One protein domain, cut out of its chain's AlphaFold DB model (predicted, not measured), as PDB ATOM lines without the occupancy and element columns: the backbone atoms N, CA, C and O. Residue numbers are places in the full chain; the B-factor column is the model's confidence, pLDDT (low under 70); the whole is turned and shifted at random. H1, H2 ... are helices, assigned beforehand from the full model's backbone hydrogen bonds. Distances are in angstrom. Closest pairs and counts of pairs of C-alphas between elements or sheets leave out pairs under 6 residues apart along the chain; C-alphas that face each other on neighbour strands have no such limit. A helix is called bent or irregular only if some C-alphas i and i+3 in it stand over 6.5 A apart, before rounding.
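AT A GLANCE: This is residues 2 to 59 of the 262 residues of an uncharacterized protein of Phaeosphaeria nodorum (strain SN15 / ATCC MYA-4574 / FGSC 10173) (UniProt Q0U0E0). One long helix, H1, makes the backbone of an elongated, loose structure, and two short helices, H2 and H3, gather at its last residues. H2 follows H1 round a tight turn, residues 40 to 48 loop back alongside H1, and H3 then packs on residues 26 to 30 of H1; the tail of residues 2 to 12 lies at the other end and adds to the length. The printed part has 58 residues, with three named helices in the order H1, H2, H3 and no named strand, and its class is all helix. It is loose, with a radius of gyration of the C-alphas of 13.4 A, and the C-alphas span 45 by 19 by 14 A along their three main axes.

IN THESE COORDINATES: The printed part begins at Thr 2, with its C-alpha at (202.847, 202.130, 170.307), and has no named helix before residue 13. H1 is residues 13 to 30, from C-alpha 13 at (216.566, 198.574, 174.534) to C-alpha 30 at (225.511, 215.836, 191.632), a length of 25.9 A. H2 is residues 33 to 39, 10.1 A long from first to last C-alpha. H2 is neither bent nor irregular, but only just: C-alphas 34 and 37 are 6.0 A apart. H3 is residues 49 to 53, 6.8 A long, and ends with C-alpha 53 at (221.915, 219.187, 196.258).

HOW THE PARTS SIT: H1 touches H3 with residues 26 to 30 alone; the closest C-alphas of the two are those of Leu 30 and Leu 50, at 5.3 A. With these same residues H1 also touches H2, only at the corner by their link and only just, with 3 pairs of C-alphas within 8 A. The closest C-alphas of H1 and H2 are those of Thr 27 and Ile 36, at 6.3 A. H1 and H2 run opposite ways at a steep tilt of 50 degrees. H2 and H3 are near each other, with 5 pairs of C-alphas within 10 A, the closest at 8.4 A. In H1 and H3 every O i to N i+4 pair is within hydrogen-bond range; in H2 1 of 3 is, beside 2 of 4 O i to N i+3 pairs.

THE WHOLE: The outline is a rod. The two C-alphas farthest apart are those of Thr 2 and Asn 57, at 44.9 A. The printed part runs from residue 2 to residue 59 and has no cut. The link from H1 to H2, 2 residues, is tight, and the link from H2 to H3, 9 residues, is short. The mean pLDDT of the printed part is 73.9, and 16 residues, 2 to 8 and 40 to 48, are under 70.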
ATOM      1  N   THR A   2     202.397 201.218 169.235       35.97
ATOM      2  CA  THR A   2     202.847 202.130 170.307       35.97
ATOM      3  C   THR A   2     204.267 202.603 169.994       35.97
ATOM      4  O   THR A   2     205.254 202.168 170.580       35.97
ATOM      5  N   THR A   3     204.401 203.454 168.979       43.94
ATOM      6  CA  THR A   3     205.706 203.940 168.499       43.94
ATOM      7  C   THR A   3     206.295 205.060 169.365       43.94
ATOM      8  O   THR A   3     207.497 205.289 169.285       43.94
ATOM      9  N   GLY A   4     205.491 205.721 170.209       49.25
ATOM     10  CA  GLY A   4     205.885 206.940 170.935       49.25
ATOM     11  C   GLY A   4     206.577 206.755 172.293       49.25
ATOM     12  O   GLY A   4     207.261 207.666 172.738       49.25
ATOM     13  N   PHE A   5     206.456 205.591 172.944       58.88
ATOM     14  CA  PHE A   5     206.859 205.425 174.355       58.88
ATOM     15  C   PHE A   5     207.730 204.195 174.611       58.88
ATOM     16  O   PHE A   5     207.665 203.584 175.673       58.88
ATOM     17  N   LYS A   6     208.569 203.812 173.642       66.62
ATOM     18  CA  LYS A   6     209.426 202.623 173.780       66.62
ATOM     19  C   LYS A   6     210.314 202.682 175.026       66.62
ATOM     20  O   LYS A   6     210.498 201.659 175.657       66.62
ATOM     21  N   GLY A   7     210.782 203.869 175.422       65.00
ATOM     22  CA  GLY A   7     211.587 204.054 176.636       65.00
ATOM     23  C   GLY A   7     210.861 203.777 177.959       65.00
ATOM     24  O   GLY A   7     211.531 203.610 178.968       65.00
ATOM     25  N   LEU A   8     209.524 203.705 177.965       67.50
ATOM     26  CA  LEU A   8     208.719 203.365 179.148       67.50
ATOM     27  C   LEU A   8     208.400 201.865 179.241       67.50
ATOM     28  O   LEU A   8     207.865 201.414 180.252       67.50
ATOM     29  N   LEU A   9     208.695 201.091 178.192       70.38
ATOM     30  CA  LEU A   9     208.434 199.656 178.167       70.38
ATOM     31  C   LEU A   9     209.503 198.915 178.959       70.38
ATOM     32  O   LEU A   9     210.700 199.159 178.758       70.38
ATOM     33  N   LYS A  10     209.047 198.006 179.825       71.12
ATOM     34  CA  LYS A  10     209.901 197.194 180.688       71.12
ATOM     35  C   LYS A  10     210.926 196.429 179.849       71.12
ATOM     36  O   LYS A  10     210.574 195.856 178.820       71.12
ATOM     37  N   ASP A  11     212.187 196.479 180.267       77.50
ATOM     38  CA  ASP A  11     213.324 195.751 179.688       77.50
ATOM     39  C   ASP A  11     213.641 196.049 178.209       77.50
ATOM     40  O   ASP A  11     214.487 195.389 177.604       77.50
ATOM     41  N   SER A  12     213.022 197.070 177.613       80.25
ATOM     42  CA  SER A  12     213.296 197.448 176.225       80.25
ATOM     43  C   SER A  12     214.680 198.089 176.049       80.25
ATOM     44  O   SER A  12     215.165 198.808 176.925       80.25
ATOM     45  N   ASP A  13     215.284 197.929 174.868       84.75
ATOM     46  CA  ASP A  13     216.566 198.574 174.534       84.75
ATOM     47  C   ASP A  13     216.506 200.097 174.726       84.75
ATOM     48  O   ASP A  13     217.431 200.721 175.248       84.75
ATOM     49  N   ALA A  14     215.376 200.705 174.349       81.06
ATOM     50  CA  ALA A  14     215.144 202.134 174.515       81.06
ATOM     51  C   ALA A  14     215.140 202.545 175.995       81.06
ATOM     52  O   ALA A  14     215.718 203.575 176.339       81.06
ATOM     53  N   GLN A  15     214.525 201.747 176.873       81.12
ATOM     54  CA  GLN A  15     214.527 202.004 178.312       81.12
ATOM     55  C   GLN A  15     215.943 201.917 178.883       81.12
ATOM     56  O   GLN A  15     216.356 202.806 179.625       81.12
ATOM     57  N   GLN A  16     216.710 200.888 178.517       81.50
ATOM     58  CA  GLN A  16     218.081 200.722 179.007       81.50
ATOM     59  C   GLN A  16     218.968 201.911 178.614       81.50
ATOM     60  O   GLN A  16     219.712 202.432 179.448       81.50
ATOM     61  N   VAL A  17     218.833 202.401 177.376       84.00
ATOM     62  CA  VAL A  17     219.526 203.612 176.905       84.00
ATOM     63  C   VAL A  17     219.113 204.840 177.722       84.00
ATOM     64  O   VAL A  17     219.978 205.594 178.169       84.00
ATOM     65  N   VAL A  18     217.812 205.030 177.970       81.38
ATOM     66  CA  VAL A  18     217.297 206.157 178.767       81.38
ATOM     67  C   VAL A  18     217.769 206.081 180.223       81.38
ATOM     68  O   VAL A  18     218.204 207.098 180.766       81.38
ATOM     69  N   LYS A  19     217.754 204.898 180.848       78.88
ATOM     70  CA  LYS A  19     218.265 204.670 182.210       78.88
ATOM     71  C   LYS A  19     219.754 204.976 182.306       78.88
ATOM     72  O   LYS A  19     220.173 205.708 183.202       78.88
ATOM     73  N   ALA A  20     220.550 204.462 181.368       82.50
ATOM     74  CA  ALA A  20     221.991 204.692 181.335       82.50
ATOM     75  C   ALA A  20     222.318 206.182 181.158       82.50
ATOM     76  O   ALA A  20     223.111 206.735 181.924       82.50
ATOM     77  N   TYR A  21     221.657 206.845 180.205       83.75
ATOM     78  CA  TYR A  21     221.814 208.280 179.978       83.75
ATOM     79  C   TYR A  21     221.408 209.098 181.207       83.75
ATOM     80  O   TYR A  21     222.159 209.970 181.644       83.75
ATOM     81  N   SER A  22     220.263 208.779 181.816       80.88
ATOM     82  CA  SER A  22     219.780 209.449 183.026       80.88
ATOM     83  C   SER A  22     220.780 209.293 184.165       80.88
ATOM     84  O   SER A  22     221.260 210.292 184.693       80.88
ATOM     85  N   LYS A  23     221.204 208.064 184.479       80.19
ATOM     86  CA  LYS A  23     222.199 207.787 185.527       80.19
ATOM     87  C   LYS A  23     223.509 208.539 185.295       80.19
ATOM     88  O   LYS A  23     224.081 209.083 186.246       80.19
ATOM     89  N   GLN A  24     223.973 208.608 184.048       83.19
ATOM     90  CA  GLN A  24     225.159 209.379 183.684       83.19
ATOM     91  C   GLN A  24     224.955 210.872 183.969       83.19
ATOM     92  O   GLN A  24     225.767 211.466 184.677       83.19
ATOM     93  N   GLN A  25     223.855 211.465 183.490       82.81
ATOM     94  CA  GLN A  25     223.534 212.875 183.743       82.81
ATOM     95  C   GLN A  25     223.437 213.176 185.241       82.81
ATOM     96  O   GLN A  25     224.005 214.164 185.710       82.81
ATOM     97  N   MET A  26     222.783 212.303 186.011       80.94
ATOM     98  CA  MET A  26     222.641 212.475 187.454       80.94
ATOM     99  C   MET A  26     223.997 212.478 188.163       80.94
ATOM    100  O   MET A  26     224.283 213.365 188.969       80.94
ATOM    101  N   THR A  27     224.856 211.518 187.815       80.25
ATOM    102  CA  THR A  27     226.208 211.392 188.375       80.25
ATOM    103  C   THR A  27     227.053 212.627 188.056       80.25
ATOM    104  O   THR A  27     227.720 213.172 188.936       80.25
ATOM    105  N   THR A  28     226.994 213.116 186.811       82.38
ATOM    106  CA  THR A  28     227.736 214.307 186.372       82.38
ATOM    107  C   THR A  28     227.279 215.582 187.085       82.38
ATOM    108  O   THR A  28     228.115 216.429 187.411       82.38
ATOM    109  N   LYS A  29     225.975 215.732 187.334       81.38
ATOM    110  CA  LYS A  29     225.395 216.935 187.951       81.38
ATOM    111  C   LYS A  29     225.608 217.003 189.464       81.38
ATOM    112  O   LYS A  29     225.905 218.076 189.978       81.38
ATOM    113  N   LEU A  30     225.500 215.872 190.165       79.06
ATOM    114  CA  LEU A  30     225.511 215.836 191.632       79.06
ATOM    115  C   LEU A  30     226.903 216.099 192.235       79.06
ATOM    116  O   LEU A  30     226.989 216.659 193.323       79.06
ATOM    117  N   LYS A  31     227.985 215.705 191.539       73.12
ATOM    118  CA  LYS A  31     229.410 215.938 191.895       73.12
ATOM    119  C   LYS A  31     229.837 215.552 193.333       73.12
ATOM    120  O   LYS A  31     230.969 215.831 193.715       73.12
ATOM    121  N   LYS A  32     228.969 214.880 194.099       76.31
ATOM    122  CA  LYS A  32     229.146 214.426 195.489       76.31
ATOM    123  C   LYS A  32     228.966 212.897 195.571       76.31
ATOM    124  O   LYS A  32     227.824 212.422 195.521       76.31
ATOM    125  N   PRO A  33     230.056 212.102 195.635       75.00
ATOM    126  CA  PRO A  33     230.011 210.632 195.615       75.00
ATOM    127  C   PRO A  33     229.132 210.004 196.704       75.00
ATOM    128  O   PRO A  33     228.481 208.987 196.474       75.00
ATOM    129  N   GLU A  34     229.072 210.628 197.878       77.38
ATOM    130  CA  GLU A  34     228.273 210.205 199.029       77.38
ATOM    131  C   GLU A  34     226.762 210.377 198.827       77.38
ATOM    132  O   GLU A  34     225.966 209.701 199.482       77.38
ATOM    133  N   LEU A  35     226.367 211.279 197.925       75.00
ATOM    134  CA  LEU A  35     224.977 211.508 197.543       75.00
ATOM    135  C   LEU A  35     224.572 210.619 196.364       75.00
ATOM    136  O   LEU A  35     223.428 210.183 196.305       75.00
ATOM    137  N   ILE A  36     225.507 210.281 195.472       75.44
ATOM    138  CA  ILE A  36     225.268 209.400 194.317       75.44
ATOM    139  C   ILE A  36     224.725 208.030 194.749       75.44
ATOM    140  O   ILE A  36     223.770 207.537 194.156       75.44
ATOM    141  N   SER A  37     225.273 207.432 195.809       72.19
ATOM    142  CA  SER A  37     224.807 206.126 196.306       72.19
ATOM    143  C   SER A  37     223.421 206.163 196.959       72.19
ATOM    144  O   SER A  37     222.836 205.109 197.189       72.19
ATOM    145  N   LYS A  38     222.898 207.357 197.261       72.81
ATOM    146  CA  LYS A  38     221.655 207.549 198.020       72.81
ATOM    147  C   LYS A  38     220.530 208.229 197.229       72.81
ATOM    148  O   LYS A  38     219.369 208.048 197.572       72.81
ATOM    149  N   LEU A  39     220.864 209.017 196.202       70.31
ATOM    150  CA  LEU A  39     219.940 209.858 195.419       70.31
ATOM    151  C   LEU A  39     219.801 209.451 193.960       70.31
ATOM    152  O   LEU A  39     219.102 210.142 193.223       70.31
ATOM    153  N   ILE A  40     220.461 208.380 193.520       66.62
ATOM    154  CA  ILE A  40     220.174 207.779 192.217       66.62
ATOM    155  C   ILE A  40     219.214 206.603 192.440       66.62
ATOM    156  O   ILE A  40     219.679 205.475 192.600       66.62
ATOM    157  N   PRO A  41     217.890 206.843 192.500       60.66
ATOM    158  CA  PRO A  41     216.910 205.795 192.279       60.66
ATOM    159  C   PRO A  41     216.903 205.402 190.795       60.66
ATOM    160  O   PRO A  41     217.530 206.054 189.959       60.66
ATOM    161  N   ASP A  42     216.139 204.373 190.437       51.25
ATOM    162  CA  ASP A  42     215.975 203.923 189.045       51.25
ATOM    163  C   ASP A  42     215.197 204.911 188.141       51.25
ATOM    164  O   ASP A  42     214.824 204.566 187.021       51.25
ATOM    165  N   PHE A  43     214.966 206.154 188.591       49.75
ATOM    166  CA  PHE A  43     214.254 207.200 187.854       49.75
ATOM    167  C   PHE A  43     215.038 208.523 187.795       49.75
ATOM    168  O   PHE A  43     215.827 208.850 188.683       49.75
ATOM    169  N   ALA A  44     214.797 209.312 186.745       47.00
ATOM    170  CA  ALA A  44     215.460 210.594 186.515       47.00
ATOM    171  C   ALA A  44     214.740 211.750 187.248       47.00
ATOM    172  O   ALA A  44     213.540 211.936 187.042       47.00
ATOM    173  N   PRO A  45     215.425 212.557 188.076       54.69
ATOM    174  CA  PRO A  45     214.838 213.739 188.700       54.69
ATOM    175  C   PRO A  45     214.824 214.948 187.754       54.69
ATOM    176  O   PRO A  45     215.518 214.980 186.737       54.69
ATOM    177  N   GLY A  46     214.026 215.955 188.122       52.50
ATOM    178  CA  GLY A  46     213.826 217.178 187.344       52.50
ATOM    179  C   GLY A  46     215.082 218.038 187.149       52.50
ATOM    180  O   GLY A  46     216.111 217.866 187.808       52.50
ATOM    181  N   THR A  47     214.975 218.991 186.224       56.94
ATOM    182  CA  THR A  47     216.023 219.951 185.855       56.94
ATOM    183  C   THR A  47     216.465 220.789 187.064       56.94
ATOM    184  O   THR A  47     215.635 221.171 187.883       56.94
ATOM    185  N   ASP A  48     217.768 221.049 187.196       69.38
ATOM    186  CA  ASP A  48     218.426 221.855 188.247       69.38
ATOM    187  C   ASP A  48     218.304 221.368 189.706       69.38
ATOM    188  O   ASP A  48     218.977 221.893 190.601       69.38
ATOM    189  N   TYR A  49     217.493 220.340 189.973       81.94
ATOM    190  CA  TYR A  49     217.333 219.771 191.312       81.94
ATOM    191  C   TYR A  49     218.645 219.171 191.831       81.94
ATOM    192  O   TYR A  49     219.058 219.441 192.959       81.94
ATOM    193  N   LEU A  50     219.338 218.394 190.996       82.12
ATOM    194  CA  LEU A  50     220.562 217.696 191.395       82.12
ATOM    195  C   LEU A  50     221.730 218.643 191.652       82.12
ATOM    196  O   LEU A  50     222.508 218.427 192.579       82.12
ATOM    197  N   GLU A  51     221.825 219.712 190.872       83.88
ATOM    198  CA  GLU A  51     222.805 220.773 191.050       83.88
ATOM    199  C   GLU A  51     222.593 221.505 192.381       83.88
ATOM    200  O   GLU A  51     223.563 221.880 193.042       83.88
ATOM    201  N   CYS A  52     221.338 221.669 192.818       85.19
ATOM    202  CA  CYS A  52     221.029 222.277 194.110       85.19
ATOM    203  C   CYS A  52     221.521 221.427 195.287       85.19
ATOM    204  O   CYS A  52     222.071 221.986 196.234       85.19
ATOM    205  N   LEU A  53     221.411 220.096 195.214       86.38
ATOM    206  CA  LEU A  53     221.915 219.187 196.258       86.38
ATOM    207  C   LEU A  53     223.449 219.247 196.411       86.38
ATOM    208  O   LEU A  53     223.998 218.923 197.468       86.38
ATOM    209  N   GLY A  54     224.149 219.687 195.360       83.38
ATOM    210  CA  GLY A  54     225.599 219.858 195.340       83.38
ATOM    211  C   GLY A  54     226.118 221.135 196.011       83.38
ATOM    212  O   GLY A  54     227.304 221.183 196.331       83.38
ATOM    213  N   LYS A  55     225.280 222.150 196.258       88.00
ATOM    214  CA  LYS A  55     225.729 223.458 196.777       88.00
ATOM    215  C   LYS A  55     226.254 223.376 198.216       88.00
ATOM    216  O   LYS A  55     225.824 222.528 198.998       88.00
ATOM    217  N   ASP A  56     227.155 224.287 198.577       91.06
ATOM    218  CA  ASP A  56     227.790 224.326 199.906       91.06
ATOM    219  C   ASP A  56     226.808 224.684 201.029       91.06
ATOM    220  O   ASP A  56     226.980 224.274 202.173       91.06
ATOM    221  N   ASN A  57     225.742 225.417 200.702       92.25
ATOM    222  CA  ASN A  57     224.689 225.808 201.638       92.25
ATOM    223  C   ASN A  57     223.546 224.783 201.742       92.25
ATOM    224  O   ASN A  57     222.525 225.076 202.361       92.25
ATOM    225  N   VAL A  58     223.679 223.607 201.118       91.62
ATOM    226  CA  VAL A  58     222.658 222.556 201.125       91.62
ATOM    227  C   VAL A  58     223.215 221.312 201.801       91.62
ATOM    228  O   VAL A  58     224.231 220.752 201.394       91.62
ATOM    229  N   THR A  59     222.513 220.858 202.837       89.81
ATOM    230  CA  THR A  59     222.801 219.596 203.523       89.81
ATOM    231  C   THR A  59     221.633 218.645 203.320       89.81
ATOM    232  O   THR A  59     220.514 218.940 203.732       89.81
TER     233      THR A  59